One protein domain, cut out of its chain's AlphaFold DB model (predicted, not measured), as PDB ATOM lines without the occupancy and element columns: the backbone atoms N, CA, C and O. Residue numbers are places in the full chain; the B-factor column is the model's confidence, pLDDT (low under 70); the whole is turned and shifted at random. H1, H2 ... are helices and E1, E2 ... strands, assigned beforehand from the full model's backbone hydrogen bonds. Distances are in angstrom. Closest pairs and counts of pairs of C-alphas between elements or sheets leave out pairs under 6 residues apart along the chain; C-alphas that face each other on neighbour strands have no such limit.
ATOM      1  N   PRO A 101      14.290  14.561 -25.994       89.12
ATOM      2  CA  PRO A 101      15.704  14.878 -26.031       89.12
ATOM      3  C   PRO A 101      15.977  16.140 -25.214       89.12
ATOM      4  O   PRO A 101      15.213  17.111 -25.246       89.12
ATOM      5  N   LEU A 102      17.112  16.142 -24.526       91.31
ATOM      6  CA  LEU A 102      17.645  17.335 -23.889       91.31
ATOM      7  C   LEU A 102      18.010  18.373 -24.965       91.31
ATOM      8  O   LEU A 102      18.689  18.058 -25.944       91.31
ATOM      9  N   LYS A 103      17.559  19.619 -24.791       92.56
ATOM     10  CA  LYS A 103      17.777  20.717 -25.744       92.56
ATOM     11  C   LYS A 103      18.425  21.908 -25.051       92.56
ATOM     12  O   LYS A 103      18.051  22.264 -23.939       92.56
ATOM     13  N   SER A 104      19.345  22.563 -25.752       90.69
ATOM     14  CA  SER A 104      20.105  23.723 -25.273       90.69
ATOM     15  C   SER A 104      19.233  24.907 -24.834       90.69
ATOM     16  O   SER A 104      19.556  25.568 -23.854       90.69
ATOM     17  N   GLY A 105      18.110  25.143 -25.517       88.19
ATOM     18  CA  GLY A 105      17.130  26.177 -25.167       88.19
ATOM     19  C   GLY A 105      16.086  25.777 -24.119       88.19
ATOM     20  O   GLY A 105      15.102  26.493 -23.980       88.19
ATOM     21  N   PHE A 106      16.238  24.628 -23.447       90.75
ATOM     22  CA  PHE A 106      15.258  24.073 -22.497       90.75
ATOM     23  C   PHE A 106      15.936  23.384 -21.294       90.75
ATOM     24  O   PHE A 106      15.532  22.307 -20.844       90.75
ATOM     25  N   LEU A 107      17.018  23.989 -20.803       93.31
ATOM     26  CA  LEU A 107      17.870  23.439 -19.744       93.31
ATOM     27  C   LEU A 107      17.348  23.744 -18.337       93.31
ATOM     28  O   LEU A 107      17.529  22.937 -17.429       93.31
ATOM     29  N   SER A 108      16.699  24.894 -18.142       93.44
ATOM     30  CA  SER A 108      16.070  25.226 -16.864       93.44
ATOM     31  C   SER A 108      14.816  24.384 -16.663       93.44
ATOM     32  O   SER A 108      13.892  24.478 -17.476       93.44
ATOM     33  N   PRO A 109      14.699  23.639 -15.557       91.50
ATOM     34  CA  PRO A 109      13.489  22.884 -15.270       91.50
ATOM     35  C   PRO A 109      12.309  23.783 -14.866       91.50
ATOM     36  O   PRO A 109      11.186  23.303 -14.746       91.50
ATOM     37  N   LEU A 110      12.516  25.092 -14.665       89.50
ATOM     38  CA  LEU A 110      11.485  25.997 -14.147       89.50
ATOM     39  C   LEU A 110      10.301  26.163 -15.100       89.50
ATOM     40  O   LEU A 110       9.152  26.079 -14.666       89.50
ATOM     41  N   GLY A 111      10.581  26.381 -16.383       85.56
ATOM     42  CA  GLY A 111       9.575  26.439 -17.442       85.56
ATOM     43  C   GLY A 111       9.709  25.342 -18.486       85.56
ATOM     44  O   GLY A 111       8.778  25.151 -19.266       85.56
ATOM     45  N   SER A 112      10.823  24.606 -18.514       87.44
ATOM     46  CA  SER A 112      11.018  23.568 -19.525       87.44
ATOM     47  C   SER A 112      10.292  22.285 -19.163       87.44
ATOM     48  O   SER A 112      10.464  21.723 -18.081       87.44
ATOM     49  N   PHE A 113       9.556  21.760 -20.133       86.12
ATOM     50  CA  PHE A 113       9.158  20.366 -20.137       86.12
ATOM     51  C   PHE A 113      10.319  19.523 -20.683       86.12
ATOM     52  O   PHE A 113      10.477  19.369 -21.893       86.12
ATOM     53  N   SER A 114      11.198  19.061 -19.790       87.88
ATOM     54  CA  SER A 114      12.422  18.340 -20.154       87.88
ATOM     55  C   SER A 114      12.742  17.215 -19.159       87.88
ATOM     56  O   SER A 114      12.191  17.199 -18.051       87.88
ATOM     57  N   PRO A 115      13.640  16.272 -19.514       89.75
ATOM     58  CA  PRO A 115      14.077  15.212 -18.599       89.75
ATOM     59  C   PRO A 115      14.611  15.743 -17.260       89.75
ATOM     60  O   PRO A 115      14.395  15.125 -16.220       89.75
ATOM     61  N   VAL A 116      15.226  16.933 -17.277       92.19
ATOM     62  CA  VAL A 116      15.777  17.623 -16.100       92.19
ATOM     63  C   VAL A 116      14.697  17.916 -15.061       92.19
ATOM     64  O   VAL A 116      14.932  17.730 -13.870       92.19
ATOM     65  N   THR A 117      13.505  18.333 -15.493       90.81
ATOM     66  CA  THR A 117      12.376  18.648 -14.602       90.81
ATOM     67  C   THR A 117      11.939  17.422 -13.812       90.81
ATOM     68  O   THR A 117      11.793  17.489 -12.591       90.81
ATOM     69  N   GLY A 118      11.798  16.282 -14.495       89.94
ATOM     70  CA  GLY A 118      11.431  15.029 -13.846       89.94
ATOM     71  C   GLY A 118      12.523  14.513 -12.911       89.94
ATOM     72  O   GLY A 118      12.227  14.143 -11.774       89.94
ATOM     73  N   ALA A 119      13.778  14.542 -13.368       92.69
ATOM     74  CA  ALA A 119      14.929  14.114 -12.578       92.69
ATOM     75  C   ALA A 119      15.062  14.930 -11.286       92.69
ATOM     76  O   ALA A 119      15.159  14.369 -10.197       92.69
ATOM     77  N   LEU A 120      14.978  16.259 -11.383       93.31
ATOM     78  CA  LEU A 120      15.056  17.151 -10.231       93.31
ATOM     79  C   LEU A 120      13.977  16.844  -9.185       93.31
ATOM     80  O   LEU A 120      14.282  16.790  -7.995       93.31
ATOM     81  N   MET A 121      12.731  16.637  -9.611       91.38
ATOM     82  CA  MET A 121      11.629  16.347  -8.692       91.38
ATOM     83  C   MET A 121      11.815  15.024  -7.954       91.38
ATOM     84  O   MET A 121      11.606  14.975  -6.742       91.38
ATOM     85  N   ARG A 122      12.242  13.971  -8.660       92.88
ATOM     86  CA  ARG A 122      12.523  12.670  -8.042       92.88
ATOM     87  C   ARG A 122      13.684  12.751  -7.057       92.88
ATOM     88  O   ARG A 122      13.555  12.254  -5.946       92.88
ATOM     89  N   ILE A 123      14.758  13.457  -7.408       94.25
ATOM     90  CA  ILE A 123      15.904  13.662  -6.510       94.25
ATOM     91  C   ILE A 123      15.495  14.453  -5.258       94.25
ATOM     92  O   ILE A 123      15.880  14.091  -4.148       94.25
ATOM     93  N   LEU A 124      14.696  15.515  -5.406       92.31
ATOM     94  CA  LEU A 124      14.208  16.299  -4.264       92.31
ATOM     95  C   LEU A 124      13.305  15.470  -3.337       92.31
ATOM     96  O   LEU A 124      13.435  15.568  -2.116       92.31
ATOM     97  N   ALA A 125      12.418  14.643  -3.890       91.88
ATOM     98  CA  ALA A 125      11.587  13.752  -3.085       91.88
ATOM     99  C   ALA A 125      12.424  12.695  -2.361       91.88
ATOM    100  O   ALA A 125      12.269  12.538  -1.152       91.88
ATOM    101  N   ALA A 126      13.375  12.077  -3.063       91.81
ATOM    102  CA  ALA A 126      14.290  11.105  -2.480       91.81
ATOM    103  C   ALA A 126      15.143  11.692  -1.346       91.81
ATOM    104  O   ALA A 126      15.357  11.053  -0.321       91.81
ATOM    105  N   SER A 127      15.550  12.960  -1.467       90.19
ATOM    106  CA  SER A 127      16.256  13.662  -0.385       90.19
ATOM    107  C   SER A 127      15.407  13.889   0.872       90.19
ATOM    108  O   SER A 127      15.945  14.166   1.940       90.19
ATOM    109  N   THR A 128      14.081  13.801   0.742       86.44
ATOM    110  CA  THR A 128      13.132  14.057   1.830       86.44
ATOM    111  C   THR A 128      12.776  12.773   2.580       86.44
ATOM    112  O   THR A 128      12.616  12.812   3.795       86.44
ATOM    113  N   ASP A 129      12.667  11.635   1.887       86.38
ATOM    114  CA  ASP A 129      12.286  10.347   2.489       86.38
ATOM    115  C   ASP A 129      13.427   9.323   2.597       86.38
ATOM    116  O   ASP A 129      13.235   8.246   3.160       86.38
ATOM    117  N   GLY A 130      14.614   9.657   2.082       86.25
ATOM    118  CA  GLY A 130      15.791   8.793   2.103       86.25
ATOM    119  C   GLY A 130      15.750   7.652   1.084       86.25
ATOM    120  O   GLY A 130      16.530   6.706   1.207       86.25
ATOM    121  N   SER A 131      14.849   7.701   0.101       89.25
ATOM    122  CA  SER A 131      14.807   6.709  -0.973       89.25
ATOM    123  C   SER A 131      16.017   6.808  -1.909       89.25
ATOM    124  O   SER A 131      16.721   7.817  -1.980       89.25
ATOM    125  N   ALA A 132      16.290   5.717  -2.629       89.00
ATOM    126  CA  ALA A 132      17.396   5.659  -3.573       89.00
ATOM    127  C   ALA A 132      17.129   6.543  -4.801       89.00
ATOM    128  O   ALA A 132      16.031   6.552  -5.358       89.00
ATOM    129  N   ILE A 133      18.169   7.236  -5.262       92.81
ATOM    130  CA  ILE A 133      18.130   8.044  -6.480       92.81
ATOM    131  C   ILE A 133      18.590   7.204  -7.669       92.81
ATOM    132  O   ILE A 133      19.586   6.488  -7.595       92.81
ATOM    133  N   SER A 134      17.866   7.309  -8.782       92.50
ATOM    134  CA  SER A 134      18.225   6.641 -10.030       92.50
ATOM    135  C   SER A 134      19.469   7.268 -10.662       92.50
ATOM    136  O   SER A 134      19.540   8.489 -10.825       92.50
ATOM    137  N   ASP A 135      20.398   6.432 -11.130       92.06
ATOM    138  CA  ASP A 135      21.551   6.886 -11.916       92.06
ATOM    139  C   ASP A 135      21.119   7.668 -13.165       92.06
ATOM    140  O   ASP A 135      21.760   8.652 -13.525       92.06
ATOM    141  N   ALA A 136      19.994   7.302 -13.789       92.19
ATOM    142  CA  ALA A 136      19.476   8.003 -14.963       92.19
ATOM    143  C   ALA A 136      19.057   9.453 -14.651       92.19
ATOM    144  O   ALA A 136      19.210  10.338 -15.499       92.19
ATOM    145  N   ASP A 137      18.563   9.717 -13.438       93.94
ATOM    146  CA  ASP A 137      18.209  11.073 -13.005       93.94
ATOM    147  C   ASP A 137      19.467  11.920 -12.786       93.94
ATOM    148  O   ASP A 137      19.526  13.075 -13.216       93.94
ATOM    149  N   ILE A 138      20.510  11.328 -12.194       95.19
ATOM    150  CA  ILE A 138      21.808  11.987 -12.011       95.19
ATOM    151  C   ILE A 138      22.467  12.260 -13.367       95.19
ATOM    152  O   ILE A 138      22.886  13.385 -13.628       95.19
ATOM    153  N   THR A 139      22.491  11.277 -14.272       94.94
ATOM    154  CA  THR A 139      23.016  11.445 -15.636       94.94
ATOM    155  C   THR A 139      22.264  12.534 -16.401       94.94
ATOM    156  O   THR A 139      22.896  13.357 -17.058       94.94
ATOM    157  N   SER A 140      20.938  12.628 -16.252       94.19
ATOM    158  CA  SER A 140      20.148  13.695 -16.883       94.19
ATOM    159  C   SER A 140      20.586  15.095 -16.431       94.19
ATOM    160  O   SER A 140      20.634  16.021 -17.244       94.19
ATOM    161  N   LEU A 141      20.934  15.263 -15.149       95.62
ATOM    162  CA  LEU A 141      21.490  16.515 -14.627       95.62
ATOM    163  C   LEU A 141      22.913  16.770 -15.130       95.62
ATOM    164  O   LEU A 141      23.219  17.889 -15.542       95.62
ATOM    165  N   GLU A 142      23.774  15.753 -15.115       96.44
ATOM    166  CA  GLU A 142      25.143  15.864 -15.630       96.44
ATOM    167  C   GLU A 142      25.155  16.299 -17.099       96.44
ATOM    168  O   GLU A 142      25.900  17.206 -17.473       96.44
ATOM    169  N   ASP A 143      24.314  15.690 -17.931       96.19
ATOM    170  CA  ASP A 143      24.227  15.999 -19.355       96.19
ATOM    171  C   ASP A 143      23.661  17.401 -19.594       96.19
ATOM    172  O   ASP A 143      24.163  18.127 -20.457       96.19
ATOM    173  N   ALA A 144      22.693  17.837 -18.782       96.62
ATOM    174  CA  ALA A 144      22.202  19.214 -18.790       96.62
ATOM    175  C   ALA A 144      23.308  20.223 -18.475       96.62
ATOM    176  O   ALA A 144      23.432  21.227 -19.178       96.62
ATOM    177  N   VAL A 145      24.148  19.947 -17.476       97.19
ATOM    178  CA  VAL A 145      25.278  20.814 -17.116       97.19
ATOM    179  C   VAL A 145      26.352  20.825 -18.200       97.19
ATOM    180  O   VAL A 145      26.793  21.900 -18.607       97.19
ATOM    181  N   LYS A 146      26.740  19.659 -18.725       96.94
ATOM    182  CA  LYS A 146      27.706  19.564 -19.834       96.94
ATOM    183  C   LYS A 146      27.217  20.350 -21.050       96.94
ATOM    184  O   LYS A 146      27.981  21.105 -21.651       96.94
ATOM    185  N   LEU A 147      25.935  20.208 -21.390       96.75
ATOM    186  CA  LEU A 147      25.322  20.929 -22.497       96.75
ATOM    187  C   LEU A 147      25.272  22.441 -22.223       96.75
ATOM    188  O   LEU A 147      25.622  23.226 -23.102       96.75
ATOM    189  N   ALA A 148      24.908  22.857 -21.009       96.31
ATOM    190  CA  ALA A 148      24.891  24.259 -20.588       96.31
ATOM    191  C   ALA A 148      26.259  24.941 -20.735       96.31
ATOM    192  O   ALA A 148      26.340  26.064 -21.230       96.31
ATOM    193  N   ILE A 149      27.326  24.252 -20.325       96.75
ATOM    194  CA  ILE A 149      28.698  24.766 -20.389       96.75
ATOM    195  C   ILE A 149      29.185  24.858 -21.841       96.75
ATOM    196  O   ILE A 149      29.876  25.805 -22.200       96.75
ATOM    197  N   LYS A 150      28.818  23.893 -22.693       95.69
ATOM    198  CA  LYS A 150      29.310  23.820 -24.077       95.69
ATOM    199  C   LYS A 150      28.645  24.821 -25.029       95.69
ATOM    200  O   LYS A 150      29.247  25.190 -26.036       95.69
ATOM    201  N   ASN A 151      27.399  25.209 -24.774       92.38
ATOM    202  CA  ASN A 151      26.643  26.028 -25.719       92.38
ATOM    203  C   ASN A 151      27.003  27.515 -25.651       92.38
ATOM    204  O   ASN A 151      27.373  28.050 -24.605       92.38
ATOM    205  N   GLY A 152      26.827  28.193 -26.785       91.88
ATOM    206  CA  GLY A 152      26.974  29.641 -26.880       91.88
ATOM    207  C   GLY A 152      25.891  30.421 -26.114       91.88
ATOM    208  O   GLY A 152      24.908  29.841 -25.650       91.88
ATOM    209  N   PRO A 153      26.046  31.755 -26.013       90.81
ATOM    210  CA  PRO A 153      25.090  32.642 -25.336       90.81
ATOM    211  C   PRO A 153      23.713  32.683 -26.010       90.81
ATOM    212  O   PRO A 153      22.711  32.969 -25.358       90.81
ATOM    213  N   MET A 154      23.657  32.371 -27.306       92.44
ATOM    214  CA  MET A 154      22.426  32.214 -28.073       92.44
ATOM    215  C   MET A 154      22.265  30.747 -28.468       92.44
ATOM    216  O   MET A 154      23.210  30.116 -28.947       92.44
ATOM    217  N   VAL A 155      21.064  30.209 -28.292       93.38
ATOM    218  CA  VAL A 155      20.725  28.803 -28.523       93.38
ATOM    219  C   VAL A 155      19.455  28.677 -29.369       93.38
ATOM    220  O   VAL A 155      18.580  29.543 -29.294       93.38
ATOM    221  N   PRO A 156      19.325  27.614 -30.181       91.00
ATOM    222  CA  PRO A 156      18.124  27.392 -30.977       91.00
ATOM    223  C   PRO A 156      16.918  27.034 -30.094       91.00
ATOM    224  O   PRO A 156      16.981  26.126 -29.260       91.00
ATOM    225  N   GLN A 157      15.796  27.716 -30.325       87.31
ATOM    226  CA  GLN A 157      14.496  27.437 -29.720       87.31
ATOM    227  C   GLN A 157      13.405  27.492 -30.802       87.31
ATOM    228  O   GLN A 157      12.844  28.546 -31.104       87.31
ATOM    229  N   GLY A 158      13.117  26.336 -31.411       84.25
ATOM    230  CA  GLY A 158      12.296  26.271 -32.625       84.25
ATOM    231  C   GLY A 158      13.025  26.935 -33.794       84.25
ATOM    232  O   GLY A 158      14.218  26.711 -33.969       84.25
ATOM    233  N   ASP A 159      12.331  27.801 -34.531       86.44
ATOM    234  CA  ASP A 159      12.882  28.506 -35.701       86.44
ATOM    235  C   ASP A 159      13.641  29.798 -35.342       86.44
ATOM    236  O   ASP A 159      13.908  30.634 -36.204       86.44
ATOM    237  N   LYS A 160      13.932  30.023 -34.055       88.94
ATOM    238  CA  LYS A 160      14.525  31.269 -33.552       88.94
ATOM    239  C   LYS A 160      15.760  30.994 -32.714       88.94
ATOM    240  O   LYS A 160      15.814  30.008 -31.981       88.94
ATOM    241  N   MET A 161      16.709  31.922 -32.759       91.88
ATOM    242  CA  MET A 161      17.793  31.986 -31.788       91.88
ATOM    243  C   MET A 161      17.341  32.799 -30.580       91.88
ATOM    244  O   MET A 161      16.832  33.915 -30.707       91.88
ATOM    245  N   MET A 162      17.520  32.227 -29.397       91.44
ATOM    246  CA  MET A 162      17.102  32.815 -28.131       91.44
ATOM    247  C   MET A 162      18.276  32.829 -27.158       91.44
ATOM    248  O   MET A 162      19.192  32.017 -27.261       91.44
ATOM    249  N   GLY A 163      18.252  33.754 -26.208       90.06
ATOM    250  CA  GLY A 163      19.246  33.822 -25.146       90.06
ATOM    251  C   GLY A 163      19.223  32.591 -24.259       90.06
ATOM    252  O   GLY A 163      18.164  32.209 -23.764       90.06
ATOM    253  N   GLY A 164      20.393  32.008 -24.019       90.81
ATOM    254  CA  GLY A 164      20.567  30.878 -23.108       90.81
ATOM    255  C   GLY A 164      20.641  31.270 -21.628       90.81
ATOM    256  O   GLY A 164      20.722  30.386 -20.779       90.81
ATOM    257  N   ASP A 165      20.620  32.565 -21.300       91.88
ATOM    258  CA  ASP A 165      20.918  33.101 -19.962       91.88
ATOM    259  C   ASP A 165      19.738  33.802 -19.303       91.88
ATOM    260  O   ASP A 165      19.851  34.912 -18.772       91.88
ATOM    261  N   GLU A 166      18.590  33.137 -19.319       88.12
ATOM    262  CA  GLU A 166      17.433  33.567 -18.554       88.12
ATOM    263  C   GLU A 166      16.891  32.476 -17.628       88.12
ATOM    264  O   GLU A 166      17.328  31.325 -17.653       88.12
ATOM    265  N   LEU A 167      15.990  32.856 -16.726       89.06
ATOM    266  CA  LEU A 167      15.632  32.016 -15.590       89.06
ATOM    267  C   LEU A 167      14.751  30.823 -15.991       89.06
ATOM    268  O   LEU A 167      14.856  29.749 -15.397       89.06
ATOM    269  N   ILE A 168      13.856  30.987 -16.963       88.50
ATOM    270  CA  ILE A 168      12.747  30.049 -17.183       88.50
ATOM    271  C   ILE A 168      13.165  28.817 -17.992       88.50
ATOM    272  O   ILE A 168      12.710  27.713 -17.702       88.50
ATOM    273  N   TYR A 169      14.068  28.986 -18.946       90.75
ATOM    274  CA  TYR A 169      14.547  27.984 -19.900       90.75
ATOM    275  C   TYR A 169      16.082  27.863 -19.925       90.75
ATOM    276  O   TYR A 169      16.606  26.823 -20.324       90.75
ATOM    277  N   GLY A 170      16.803  28.887 -19.467       92.62
ATOM    278  CA  GLY A 170      18.254  28.999 -19.584       92.62
ATOM    279  C   GLY A 170      19.105  28.457 -18.427       92.62
ATOM    280  O   GLY A 170      18.650  27.821 -17.473       92.62
ATOM    281  N   ARG A 171      20.406  28.741 -18.514       94.94
ATOM    282  CA  ARG A 171      21.450  28.327 -17.563       94.94
ATOM    283  C   ARG A 171      21.207  28.793 -16.121       94.94
ATOM    284  O   ARG A 171      21.424  27.982 -15.223       94.94
ATOM    285  N   PRO A 172      20.710  30.015 -15.845       93.44
ATOM    286  CA  PRO A 172      20.412  30.457 -14.479       93.44
ATOM    287  C   PRO A 172      19.371  29.607 -13.757       93.44
ATOM    288  O   PRO A 172      19.492  29.372 -12.557       93.44
ATOM    289  N   GLY A 173      18.344  29.134 -14.463       93.25
ATOM    290  CA  GLY A 173      17.341  28.265 -13.853       93.25
ATOM    291  C   GLY A 173      17.862  26.854 -13.583       93.25
ATOM    292  O   GLY A 173      17.549  26.268 -12.543       93.25
ATOM    293  N   LEU A 174      18.734  26.335 -14.455       95.88
ATOM    294  CA  LEU A 174      19.490  25.109 -14.182       95.88
ATOM    295  C   LEU A 174      20.410  25.292 -12.963       95.88
ATOM    296  O   LEU A 174      20.391  24.473 -12.046       95.88
ATOM    297  N   LEU A 175      21.147  26.403 -12.908       95.56
ATOM    298  CA  LEU A 175      22.024  26.761 -11.795       95.56
ATOM    299  C   LEU A 175      21.248  26.812 -10.472       95.56
ATOM    300  O   LEU A 175      21.630  26.160  -9.500       95.56
ATOM    301  N   TRP A 176      20.119  27.527 -10.446       92.81
ATOM    302  CA  TRP A 176      19.223  27.588  -9.288       92.81
ATOM    303  C   TRP A 176      18.784  26.191  -8.833       92.81
ATOM    304  O   TRP A 176      18.753  25.907  -7.636       92.81
ATOM    305  N   SER A 177      18.488  25.302  -9.776       93.31
ATOM    306  CA  SER A 177      18.037  23.940  -9.483       93.31
ATOM    307  C   SER A 177      19.125  23.106  -8.816       93.31
ATOM    308  O   SER A 177      18.876  22.468  -7.795       93.31
ATOM    309  N   ILE A 178      20.356  23.180  -9.325       95.19
ATOM    310  CA  ILE A 178      21.504  22.471  -8.748       95.19
ATOM    311  C   ILE A 178      21.828  23.013  -7.352       95.19
ATOM    312  O   ILE A 178      22.131  22.238  -6.448       95.19
ATOM    313  N   PHE A 179      21.696  24.324  -7.123       91.94
ATOM    314  CA  PHE A 179      21.840  24.883  -5.777       91.94
ATOM    315  C   PHE A 179      20.777  24.367  -4.806       91.94
ATOM    316  O   PHE A 179      21.104  24.060  -3.661       91.94
ATOM    317  N   ASN A 180      19.528  24.218  -5.257       89.88
ATOM    318  CA  ASN A 180      18.484  23.617  -4.427       89.88
ATOM    319  C   ASN A 180      18.796  22.157  -4.080       89.88
ATOM    320  O   ASN A 180      18.441  21.727  -2.987       89.88
ATOM    321  N   LEU A 181      19.494  21.423  -4.952       92.69
ATOM    322  CA  LEU A 181      19.983  20.075  -4.656       92.69
ATOM    323  C   LEU A 181      21.166  20.085  -3.685       92.69
ATOM    324  O   LEU A 181      21.180  19.307  -2.740       92.69
ATOM    325  N   ARG A 182      22.131  20.991  -3.863       91.69
ATOM    326  CA  ARG A 182      23.359  21.055  -3.050       91.69
ATOM    327  C   ARG A 182      23.097  21.255  -1.553       91.69
ATOM    328  O   ARG A 182      23.916  20.853  -0.738       91.69
ATOM    329  N   VAL A 183      21.977  21.885  -1.196       89.19
ATOM    330  CA  VAL A 183      21.582  22.117   0.205       89.19
ATOM    331  C   VAL A 183      20.749  20.979   0.806       89.19
ATOM    332  O   VAL A 183      20.288  21.110   1.935       89.19
ATOM    333  N   GLN A 184      20.511  19.893   0.064       90.19
ATOM    334  CA  GLN A 184      19.829  18.711   0.592       90.19
ATOM    335  C   GLN A 184      20.801  17.753   1.282       90.19
ATOM    336  O   GLN A 184      22.010  17.767   1.039       90.19
ATOM    337  N   HIS A 185      20.248  16.882   2.123       88.25
ATOM    338  CA  HIS A 185      20.986  15.791   2.740       88.25
ATOM    339  C   HIS A 185      20.839  14.523   1.895       88.25
ATOM    340  O   HIS A 185      19.732  14.092   1.593       88.25
ATOM    341  N   PHE A 186      21.973  13.932   1.526       90.88
ATOM    342  CA  PHE A 186      22.052  12.679   0.779       90.88
ATOM    343  C   PHE A 186      22.975  11.695   1.506       90.88
ATOM    344  O   PHE A 186      23.825  12.111   2.300       90.88
ATOM    345  N   ASP A 187      22.840  10.404   1.220       91.38
ATOM    346  CA  ASP A 187      23.826   9.405   1.626       91.38
ATOM    347  C   ASP A 187      25.161   9.597   0.876       91.38
ATOM    348  O   ASP A 187      25.238  10.290  -0.143       91.38
ATOM    349  N   GLU A 188      26.233   8.981   1.375       91.50
ATOM    350  CA  GLU A 188      27.584   9.167   0.829       91.50
ATOM    351  C   GLU A 188      27.737   8.694  -0.624       91.50
ATOM    352  O   GLU A 188      28.466   9.321  -1.401       91.50
ATOM    353  N   ASN A 189      27.028   7.637  -1.032       92.06
ATOM    354  CA  ASN A 189      27.107   7.147  -2.407       92.06
ATOM    355  C   ASN A 189      26.444   8.143  -3.361       92.06
ATOM    356  O   ASN A 189      27.047   8.528  -4.367       92.06
ATOM    357  N   THR A 190      25.251   8.621  -3.011       93.00
ATOM    358  CA  THR A 190      24.544   9.650  -3.779       93.00
ATOM    359  C   THR A 190      25.345  10.951  -3.845       93.00
ATOM    360  O   THR A 190      25.495  11.519  -4.928       93.00
ATOM    361  N   LYS A 191      25.926  11.414  -2.726       92.62
ATOM    362  CA  LYS A 191      26.804  12.601  -2.718       92.62
ATOM    363  C   LYS A 191      27.947  12.449  -3.710       92.62
ATOM    364  O   LYS A 191      28.158  13.333  -4.536       92.62
ATOM    365  N   LYS A 192      28.644  11.309  -3.676       94.81
ATOM    366  CA  LYS A 192      29.751  11.017  -4.594       94.81
ATOM    367  C   LYS A 192      29.297  11.023  -6.056       94.81
ATOM    368  O   LYS A 192      30.037  11.501  -6.912       94.81
ATOM    369  N   ARG A 193      28.093  10.521  -6.348       95.56
ATOM    370  CA  ARG A 193      27.517  10.537  -7.701       95.56
ATOM    371  C   ARG A 193      27.099  11.929  -8.172       95.56
ATOM    372  O   ARG A 193      27.266  12.213  -9.349       95.56
ATOM    373  N   LEU A 194      26.593  12.788  -7.289       95.50
ATOM    374  CA  LEU A 194      26.229  14.173  -7.616       95.50
ATOM    375  C   LEU A 194      27.431  15.128  -7.628       95.50
ATOM    376  O   LEU A 194      27.338  16.217  -8.192       95.50
ATOM    377  N   GLN A 195      28.563  14.735  -7.039       95.81
ATOM    378  CA  GLN A 195      29.749  15.581  -6.917       95.81
ATOM    379  C   GLN A 195      30.203  16.210  -8.248       95.81
ATOM    380  O   GLN A 195      30.411  17.421  -8.261       95.81
ATOM    381  N   PRO A 196      30.254  15.491  -9.391       96.88
ATOM    382  CA  PRO A 196      30.625  16.101 -10.670       96.88
ATOM    383  C   PRO A 196      29.683  17.232 -11.114       96.88
ATOM    384  O   PRO A 196      30.124  18.202 -11.729       96.88
ATOM    385  N   VAL A 197      28.387  17.136 -10.787       96.81
ATOM    386  CA  VAL A 197      27.395  18.192 -11.060       96.81
ATOM    387  C   VAL A 197      27.692  19.426 -10.206       96.81
ATOM    388  O   VAL A 197      27.618  20.553 -10.696       96.81
ATOM    389  N   PHE A 198      28.052  19.229  -8.935       96.38
ATOM    390  CA  PHE A 198      28.388  20.322  -8.021       96.38
ATOM    391  C   PHE A 198      29.732  20.978  -8.348       96.38
ATOM    392  O   PHE A 198      29.832  22.205  -8.302       96.38
ATOM    393  N   ASP A 199      30.736  20.196  -8.739       96.31
ATOM    394  CA  ASP A 199      32.066  20.690  -9.117       96.31
ATOM    395  C   ASP A 199      32.037  21.519 -10.406       96.31
ATOM    396  O   ASP A 199      32.879  22.389 -10.612       96.31
ATOM    397  N   ALA A 200      31.037  21.301 -11.261       96.44
ATOM    398  CA  ALA A 200      30.838  22.063 -12.488       96.44
ATOM    399  C   ALA A 200      30.153  23.430 -12.273       96.44
ATOM    400  O   ALA A 200      30.071  24.222 -13.215       96.44
ATOM    401  N   LEU A 201      29.676  23.743 -11.058       94.44
ATOM    402  CA  LEU A 201      28.988  25.006 -10.757       94.44
ATOM    403  C   LEU A 201      29.815  26.266 -11.081       94.44
ATOM    404  O   LEU A 201      29.241  27.176 -11.680       94.44
ATOM    405  N   PRO A 202      31.119  26.361 -10.743       95.69
ATOM    406  CA  PRO A 202      31.937  27.517 -11.119       95.69
ATOM    407  C   PRO A 202      31.992  27.719 -12.634       95.69
ATOM    408  O   PRO A 202      31.727  28.818 -13.106       95.69
ATOM    409  N   ASN A 203      32.194  26.642 -13.401       97.12
ATOM    410  CA  ASN A 203      32.219  26.707 -14.863       97.12
ATOM    411  C   ASN A 203      30.872  27.181 -15.428       97.12
ATOM    412  O   ASN A 203      30.836  27.964 -16.373       97.12
ATOM    413  N   LEU A 204      29.755  26.731 -14.842       95.62
ATOM    414  CA  LEU A 204      28.422  27.189 -15.235       95.62
ATOM    415  C   LEU A 204      28.220  28.687 -14.951       95.62
ATOM    416  O   LEU A 204      27.584  29.381 -15.739       95.62
ATOM    417  N   VAL A 205      28.764  29.199 -13.845       95.56
ATOM    418  CA  VAL A 205      28.742  30.635 -13.529       95.56
ATOM    419  C   VAL A 205      29.616  31.421 -14.506       95.56
ATOM    420  O   VAL A 205      29.165  32.445 -15.021       95.56
ATOM    421  N   ASP A 206      30.818  30.934 -14.805       96.25
ATOM    422  CA  ASP A 206      31.755  31.601 -15.710       96.25
ATOM    423  C   ASP A 206      31.150  31.775 -17.106       96.25
ATOM    424  O   ASP A 206      31.145  32.888 -17.630       96.25
ATOM    425  N   VAL A 207      30.514  30.738 -17.665       96.00
ATOM    426  CA  VAL A 207      29.874  30.853 -18.989       96.00
ATOM    427  C   VAL A 207      28.687  31.825 -19.009       96.00
ATOM    428  O   VAL A 207      28.447  32.463 -20.035       96.00
ATOM    429  N   ILE A 208      27.957  31.979 -17.896       94.75
ATOM    430  CA  ILE A 208      26.874  32.972 -17.771       94.75
ATOM    431  C   ILE A 208      27.464  34.388 -17.728       94.75
ATOM    432  O   ILE A 208      26.958  35.297 -18.389       94.75
ATOM    433  N   VAL A 209      28.541  34.591 -16.966       94.94
ATOM    434  CA  VAL A 209      29.222  35.890 -16.857       94.94
ATOM    435  C   VAL A 209      29.863  36.280 -18.186       94.94
ATOM    436  O   VAL A 209      29.712  37.420 -18.622       94.94
ATOM    437  N   ASP A 210      30.530  35.348 -18.861       95.44
ATOM    438  CA  ASP A 210      31.148  35.589 -20.162       95.44
ATOM    439  C   ASP A 210      30.111  35.903 -21.238       95.44
ATOM    440  O   ASP A 210      30.312  36.821 -22.035       95.44
ATOM    441  N   ALA A 211      28.952  35.241 -21.203       93.69
ATOM    442  CA  ALA A 211      27.816  35.620 -22.034       93.69
ATOM    443  C   ALA A 211      27.325  37.044 -21.737       93.69
ATOM    444  O   ALA A 211      27.035  37.795 -22.667       93.69
ATOM    445  N   GLY A 212      27.305  37.448 -20.463       92.94
ATOM    446  CA  GLY A 212      26.964  38.810 -20.053       92.94
ATOM    447  C   GLY A 212      27.952  39.853 -20.582       92.94
ATOM    448  O   GLY A 212      27.554  40.910 -21.074       92.94
ATOM    449  N   ARG A 213      29.254  39.548 -20.531       94.94
ATOM    450  CA  ARG A 213      30.311  40.399 -21.105       94.94
ATOM    451  C   ARG A 213      30.183  40.492 -22.622       94.94
ATOM    452  O   ARG A 213      30.381  41.562 -23.188       94.94
ATOM    453  N   GLN A 214      29.858  39.385 -23.286       93.69
ATOM    454  CA  GLN A 214      29.636  39.380 -24.727       93.69
ATOM    455  C   GLN A 214      28.405  40.212 -25.099       93.69
ATOM    456  O   GLN A 214      28.494  41.064 -25.979       93.69
ATOM    457  N   GLY A 215      27.291  40.051 -24.385       92.00
ATOM    458  CA  GLY A 215      26.087  40.826 -24.655       92.00
ATOM    459  C   GLY A 215      26.264  42.324 -24.390       92.00
ATOM    460  O   GLY A 215      25.677  43.128 -25.107       92.00
ATOM    461  N   GLN A 216      27.121  42.731 -23.447       92.50
ATOM    462  CA  GLN A 216      27.510  44.142 -23.285       92.50
ATOM    463  C   GLN A 216      28.193  44.693 -24.548       92.50
ATOM    464  O   GLN A 216      27.859  45.793 -25.003       92.50
ATOM    465  N   LYS A 217      29.119  43.932 -25.141       94.19
ATOM    466  CA  LYS A 217      29.791  44.320 -26.392       94.19
ATOM    467  C   LYS A 217      28.790  44.409 -27.542       94.19
ATOM    468  O   LYS A 217      28.825  45.368 -28.312       94.19
ATOM    469  N   ASP A 218      27.879  43.443 -27.626       91.81
ATOM    470  CA  ASP A 218      26.851  43.396 -28.666       91.81
ATOM    471  C   ASP A 218      25.875  44.574 -28.546       91.81
ATOM    472  O   ASP A 218      25.574  45.229 -29.544       91.81
ATOM    473  N   TYR A 219      25.435  44.899 -27.325       92.25
ATOM    474  CA  TYR A 219      24.611  46.077 -27.050       92.25
ATOM    475  C   TYR A 219      25.329  47.354 -27.475       92.25
ATOM    476  O   TYR A 219      24.768  48.156 -28.216       92.25
ATOM    477  N   THR A 220      26.590  47.512 -27.068       94.00
ATOM    478  CA  THR A 220      27.392  48.703 -27.378       94.00
ATOM    479  C   THR A 220      27.542  48.904 -28.884       94.00
ATOM    480  O   THR A 220      27.413  50.017 -29.386       94.00
ATOM    481  N   LYS A 221      27.744  47.814 -29.633       93.62
ATOM    482  CA  LYS A 221      27.823  47.842 -31.097       93.62
ATOM    483  C   LYS A 221      26.506  48.269 -31.759       93.62
ATOM    484  O   LYS A 221      26.542  48.905 -32.808       93.62
ATOM    485  N   LEU A 222      25.361  47.898 -31.184       91.75
ATOM    486  CA  LEU A 222      24.031  48.154 -31.756       91.75
ATOM    487  C   LEU A 222      23.424  49.496 -31.325       91.75
ATOM    488  O   LEU A 222      22.697  50.113 -32.100       91.75
ATOM    489  N   HIS A 223      23.695  49.929 -30.095       90.56
ATOM    490  CA  HIS A 223      23.000  51.039 -29.437       90.56
ATOM    491  C   HIS A 223      23.941  52.151 -28.946       90.56
ATOM    492  O   HIS A 223      23.468  53.197 -28.503       90.56
ATOM    493  N   GLY A 224      25.259  51.963 -29.065       91.75
ATOM    494  CA  GLY A 224      26.271  52.849 -28.491       91.75
ATOM    495  C   GLY A 224      26.549  52.551 -27.014       91.75
ATOM    496  O   GLY A 224      25.920  51.699 -26.394       91.75
ATOM    497  N   GLU A 225      27.516  53.263 -26.437       92.38
ATOM    498  CA  GLU A 225      27.946  53.062 -25.040       92.38
ATOM    499  C   GLU A 225      26.950  53.612 -24.013       92.38
ATOM    500  O   GLU A 225      26.983  53.248 -22.837       92.38
ATOM    501  N   LYS A 226      26.051  54.498 -24.452       86.38
ATOM    502  CA  LYS A 226      25.042  55.096 -23.586       86.38
ATOM    503  C   LYS A 226      24.102  53.997 -23.078       86.38
ATOM    504  O   LYS A 226      23.508  53.265 -23.863       86.38
ATOM    505  N   ASP A 227      23.994  53.895 -21.756       86.81
ATOM    506  CA  ASP A 227      23.201  52.892 -21.029       86.81
ATOM    507  C   ASP A 227      23.727  51.443 -21.112       86.81
ATOM    508  O   ASP A 227      23.065  50.516 -20.639       86.81
ATOM    509  N   ALA A 228      24.934  51.225 -21.650       88.19
ATOM    510  CA  ALA A 228      25.572  49.914 -21.619       88.19
ATOM    511  C   ALA A 228      25.982  49.545 -20.182       88.19
ATOM    512  O   ALA A 228      26.746  50.253 -19.523       88.19
ATOM    513  N   LEU A 229      25.489  48.408 -19.691       90.31
ATOM    514  CA  LEU A 229      25.839  47.875 -18.372       90.31
ATOM    515  C   LEU A 229      27.015  46.895 -18.487       90.31
ATOM    516  O   LEU A 229      27.127  46.237 -19.516       90.31
ATOM    517  N   PRO A 230      27.849  46.708 -17.443       89.88
ATOM    518  CA  PRO A 230      29.024  45.824 -17.506       89.88
ATOM    519  C   PRO A 230      28.727  44.376 -17.918       89.88
ATOM    520  O   PRO A 230      29.601  43.694 -18.447       89.88
ATOM    521  N   LEU A 231      27.504  43.908 -17.656       91.38
ATOM    522  CA  LEU A 231      26.987  42.616 -18.089       91.38
ATOM    523  C   LEU A 231      25.583  42.818 -18.658       91.38
ATOM    524  O   LEU A 231      24.734  43.433 -18.008       91.38
ATOM    525  N   MET A 232      25.329  42.285 -19.849       90.00
ATOM    526  CA  MET A 232      24.025  42.342 -20.506       90.00
ATOM    527  C   MET A 232      23.740  41.021 -21.205       90.00
ATOM    528  O   MET A 232      24.625  40.434 -21.813       90.00
ATOM    529  N   TRP A 233      22.488  40.576 -21.166       90.62
ATOM    530  CA  TRP A 233      22.061  39.338 -21.807       90.62
ATOM    531  C   TRP A 233      20.917  39.626 -22.771       90.62
ATOM    532  O   TRP A 233      19.971  40.348 -22.442       90.62
ATOM    533  N   SER A 234      21.013  39.068 -23.973       86.75
ATOM    534  CA  SER A 234      19.897  39.039 -24.915       86.75
ATOM    535  C   SER A 234      18.981  37.875 -24.569       86.75
ATOM    536  O   SER A 234      19.475  36.811 -24.221       86.75
ATOM    537  N   TRP A 235      17.664  38.048 -24.694       81.81
ATOM    538  CA  TRP A 235      16.720  36.914 -24.684       81.81
ATOM    539  C   TRP A 235      16.154  36.646 -26.077       81.81
ATOM    540  O   TRP A 235      16.054  35.499 -26.495       81.81
ATOM    541  N   LYS A 236      15.842  37.706 -26.824       83.25
ATOM    542  CA  LYS A 236      15.618  37.637 -28.271       83.25
ATOM    543  C   LYS A 236      16.794  38.307 -28.961       83.25
ATOM    544  O   LYS A 236      17.433  39.166 -28.356       83.25
ATOM    545  N   GLU A 237      17.043  37.945 -30.212       79.88
ATOM    546  CA  GLU A 237      18.055  38.614 -31.033       79.88
ATOM    547  C   GLU A 237      17.915  40.139 -30.939       79.88
ATOM    548  O   GLU A 237      16.816  40.688 -31.070       79.88
ATOM    549  N   SER A 238      19.033  40.801 -30.631       76.25
ATOM    550  CA  SER A 238      19.128  42.257 -30.478       76.25
ATOM    551  C   SER A 238      18.175  42.868 -29.437       76.25
ATOM    552  O   SER A 238      17.890  44.063 -29.493       76.25
ATOM    553  N   ARG A 239      17.656  42.083 -28.480       81.88
ATOM    554  CA  ARG A 239      16.804  42.576 -27.385       81.88
ATOM    555  C   ARG A 239      17.348  42.166 -26.025       81.88
ATOM    556  O   ARG A 239      17.259  41.003 -25.622       81.88
ATOM    557  N   PHE A 240      17.807  43.173 -25.294       84.25
ATOM    558  CA  PHE A 240      18.409  43.059 -23.972       84.25
ATOM    559  C   PHE A 240      17.372  43.415 -22.909       84.25
ATOM    560  O   PHE A 240      16.922  44.555 -22.811       84.25
ATOM    561  N   TYR A 241      16.933  42.419 -22.147       76.88
ATOM    562  CA  TYR A 241      15.847  42.583 -21.185       76.88
ATOM    563  C   TYR A 241      16.394  42.950 -19.800       76.88
ATOM    564  O   TYR A 241      17.456  42.485 -19.385       76.88
ATOM    565  N   LEU A 242      15.626  43.738 -19.039       74.50
ATOM    566  CA  LEU A 242      15.981  44.140 -17.669       74.50
ATOM    567  C   LEU A 242      15.170  43.413 -16.578       74.50
ATOM    568  O   LEU A 242      15.529  43.451 -15.404       74.50
ATOM    569  N   GLY A 243      14.076  42.741 -16.948       67.31
ATOM    570  CA  GLY A 243      13.149  42.119 -15.996       67.31
ATOM    571  C   GLY A 243      13.736  40.921 -15.241       67.31
ATOM    572  O   GLY A 243      14.657  40.268 -15.710       67.31
ATOM    573  N   ALA A 244      13.158  40.577 -14.089       61.91
ATOM    574  CA  ALA A 244      13.654  39.503 -13.216       61.91
ATOM    575  C   ALA A 244      13.481  38.069 -13.761       61.91
ATOM    576  O   ALA A 244      13.969  37.128 -13.141       61.91
ATOM    577  N   VAL A 245      12.761  37.905 -14.872       65.50
ATOM    578  CA  VAL A 245      12.460  36.603 -15.490       65.50
ATOM    579  C   VAL A 245      13.338  36.367 -16.718       65.50
ATOM    580  O   VAL A 245      14.001  35.341 -16.809       65.50
ATOM    581  N   HIS A 246      13.394  37.347 -17.625       70.06
ATOM    582  CA  HIS A 246      14.101  37.238 -18.906       70.06
ATOM    583  C   HIS A 246      15.324  38.156 -19.033       70.06
ATOM    584  O   HIS A 246      15.873  38.284 -20.119       70.06
ATOM    585  N   GLY A 247      15.722  38.845 -17.960       59.59
ATOM    586  CA  GLY A 247      16.691  39.932 -18.027       59.59
ATOM    587  C   GLY A 247      17.511  40.166 -16.760       59.59
ATOM    588  O   GLY A 247      17.537  39.353 -15.837       59.59
ATOM    589  N   ILE A 248      18.190  41.315 -16.712       62.28
ATOM    590  CA  ILE A 248      19.249  41.588 -15.728       62.28
ATOM    591  C   ILE A 248      18.809  41.517 -14.258       62.28
ATOM    592  O   ILE A 248      19.608  41.173 -13.391       62.28
ATOM    593  N   GLY A 249      17.536  41.797 -13.960       56.38
ATOM    594  CA  GLY A 249      17.003  41.802 -12.596       56.38
ATOM    595  C   GLY A 249      17.073  40.452 -11.871       56.38
ATOM    596  O   GLY A 249      16.851  40.397 -10.662       56.38
ATOM    597  N   MET A 250      17.381  39.352 -12.569       60.66
ATOM    598  CA  MET A 250      17.658  38.064 -11.919       60.66
ATOM    599  C   MET A 250      19.056  37.994 -11.281       60.66
ATOM    600  O   MET A 250      19.259  37.193 -10.371       60.66
ATOM    601  N   TYR A 251      19.978  38.863 -11.707       55.56
ATOM    602  CA  TYR A 251      21.398  38.865 -11.341       55.56
ATOM    603  C   TYR A 251      21.798  39.988 -10.364       55.56
ATOM    604  O   TYR A 251      22.960  40.090  -9.987       55.56
ATOM    605  N   THR A 252      20.883  40.857  -9.927       52.16
ATOM    606  CA  THR A 252      21.232  41.981  -9.037       52.16
ATOM    607  C   THR A 252      21.449  41.547  -7.573       52.16
ATOM    608  O   THR A 252      20.992  40.487  -7.134       52.16
ATOM    609  N   GLU A 253      22.203  42.364  -6.821       40.41
ATOM    610  CA  GLU A 253      23.047  42.024  -5.651       40.41
ATOM    611  C   GLU A 253      22.468  41.088  -4.573       40.41
ATOM    612  O   GLU A 253      23.220  40.312  -3.985       40.41
ATOM    613  N   LYS A 254      21.152  41.069  -4.328       37.19
ATOM    614  CA  LYS A 254      20.555  40.162  -3.325       37.19
ATOM    615  C   LYS A 254      20.410  38.709  -3.795       37.19
ATOM    616  O   LYS A 254      20.308  37.822  -2.954       37.19
ATOM    617  N   LYS A 255      20.421  38.441  -5.107       42.72
ATOM    618  CA  LYS A 255      20.297  37.077  -5.660       42.72
ATOM    619  C   LYS A 255      21.652  36.427  -5.949       42.72
ATOM    620  O   LYS A 255      21.794  35.231  -5.729       42.72
ATOM    621  N   ILE A 256      22.668  37.211  -6.330       39.47
ATOM    622  CA  ILE A 256      24.044  36.712  -6.517       39.47
ATOM    623  C   ILE A 256      24.800  36.511  -5.194       39.47
ATOM    624  O   ILE A 256      25.646  35.620  -5.115       39.47
ATOM    625  N   MET A 257      24.476  37.238  -4.116       29.52
ATOM    626  CA  MET A 257      25.112  36.996  -2.807       29.52
ATOM    627  C   MET A 257      24.849  35.588  -2.249       29.52
ATOM    628  O   MET A 257      25.756  35.011  -1.651       29.52
ATOM    629  N   PHE A 258      23.687  34.984  -2.530       35.00
ATOM    630  CA  PHE A 258      23.441  33.569  -2.215       35.00
ATOM    631  C   PHE A 258      24.393  32.622  -2.966       35.00
ATOM    632  O   PHE A 258      24.748  31.570  -2.443       35.00
ATOM    633  N   PHE A 259      24.865  33.005  -4.157       41.25
ATOM    634  CA  PHE A 259      25.772  32.190  -4.969       41.25
ATOM    635  C   PHE A 259      27.249  32.328  -4.574       41.25
ATOM    636  O   PHE A 259      28.033  31.419  -4.839       41.25
ATOM    637  N   ARG A 260      27.644  33.418  -3.898       29.05
ATOM    638  CA  ARG A 260      29.041  33.648  -3.482       29.05
ATOM    639  C   ARG A 260      29.353  33.193  -2.052       29.05
ATOM    640  O   ARG A 260      30.500  32.859  -1.775       29.05
ATOM    641  N   GLN A 261      28.367  33.139  -1.152       32.72
ATOM    642  CA  GLN A 261      28.587  32.733   0.250       32.72
ATOM    643  C   GLN A 261      28.819  31.218   0.452       32.72
ATOM    644  O   GLN A 261      29.179  30.805   1.548       32.72
ATOM    645  N   GLY A 262      28.677  30.389  -0.592       34.00
ATOM    646  CA  GLY A 262      28.913  28.934  -0.547       34.00
ATOM    647  C   GLY A 262      30.305  28.458  -0.995       34.00
ATOM    648  O   GLY A 262      30.484  27.257  -1.225       34.00
ATOM    649  N   PHE A 263      31.271  29.366  -1.169       39.03
ATOM    650  CA  PHE A 263      32.637  29.036  -1.589       39.03
ATOM    651  C   PHE A 263      33.667  29.670  -0.640       39.03
ATOM    652  O   PHE A 263      33.938  30.868  -0.760       39.03
ATOM    653  N   PRO A 264      34.298  28.910   0.276       33.41
ATOM    654  CA  PRO A 264      35.584  29.333   0.800       33.41
ATOM    655  C   PRO A 264      36.587  29.300  -0.358       33.41
ATOM    656  O   PRO A 264      36.729  28.292  -1.050       33.41
ATOM    657  N   ARG A 265      37.269  30.425  -0.597       31.80
ATOM    658  CA  ARG A 265      38.458  30.432  -1.452       31.80
ATOM    659  C   ARG A 265      39.461  29.476  -0.817       31.80
ATOM    660  O   ARG A 265      39.851  29.683   0.330       31.80
TER     661      ARG A 265
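What this domain is: This is residues 101 to 265 of the 269 residues of the protein "Lanthionine synthetase C family protein, putative" of Aspergillus oryzae (strain 3.042) (UniProt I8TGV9). Four helices, H2, H3, H4 and H5, form a bundle whose members overlap only in part; H5 follows H4 nearly end to end and reaches far beyond the others, while H1 packs on H2 and H3. Beside the bundle sit a small hairpin, E1 and E2, and the short E3, and H6 lies off the bundle. The 165 printed residues hold H1 H2 E1 E2 H3 H4 H5 E3 H6 in that order, mostly helix; E1 and E2 make an antiparallel sheet. The whole is compact, radius of gyration of the C-alphas 16.4 A, spanning 54 by 39 by 23 A.

Where its parts are: Find C-alpha 115 at (14.077, 15.212, -18.599); H1 runs from there to 129, 21.7 A. Next come H2, residues 135 to 150, 22.2 A, then E1, 154 to 157, and E2, 160 to 163. H3 is 171 to 182, H4 188 to 199, and H5 201 to 223, 32.6 A. E3 is 234 to 236; H6, 253 to 260, ends at C-alpha 260 (29.041, 33.648, -3.482).

How they stand to each other: Look first at Glu 142 and Val 197, the closest C-alphas of H2 and H4, 5.6 A apart; these helices touch at a shallow tilt of 12 degrees, the same way. H3 and H5 touch, closest at C-alphas 171 and 208, 7.1 A. H1 touches H2, closest at C-alphas 119 and 137, 4.5 A. Between E1 and E2, N 155 and O 162 are 2.8 A apart, within hydrogen-bond range. E3 pairs with no named strand. Every O i to N i+4 pair is within range in H1, H2, H3 and H5, against 6 of 8 in H4 and 2 of 4 in H6.

The domain as a whole: The farthest C-alphas, 131 and 224, are 54.9 A apart. The printed part has no cut; the link from E3 to H6 is long. Confidence is under 70 at residues 243 to 245 and 247 to 265.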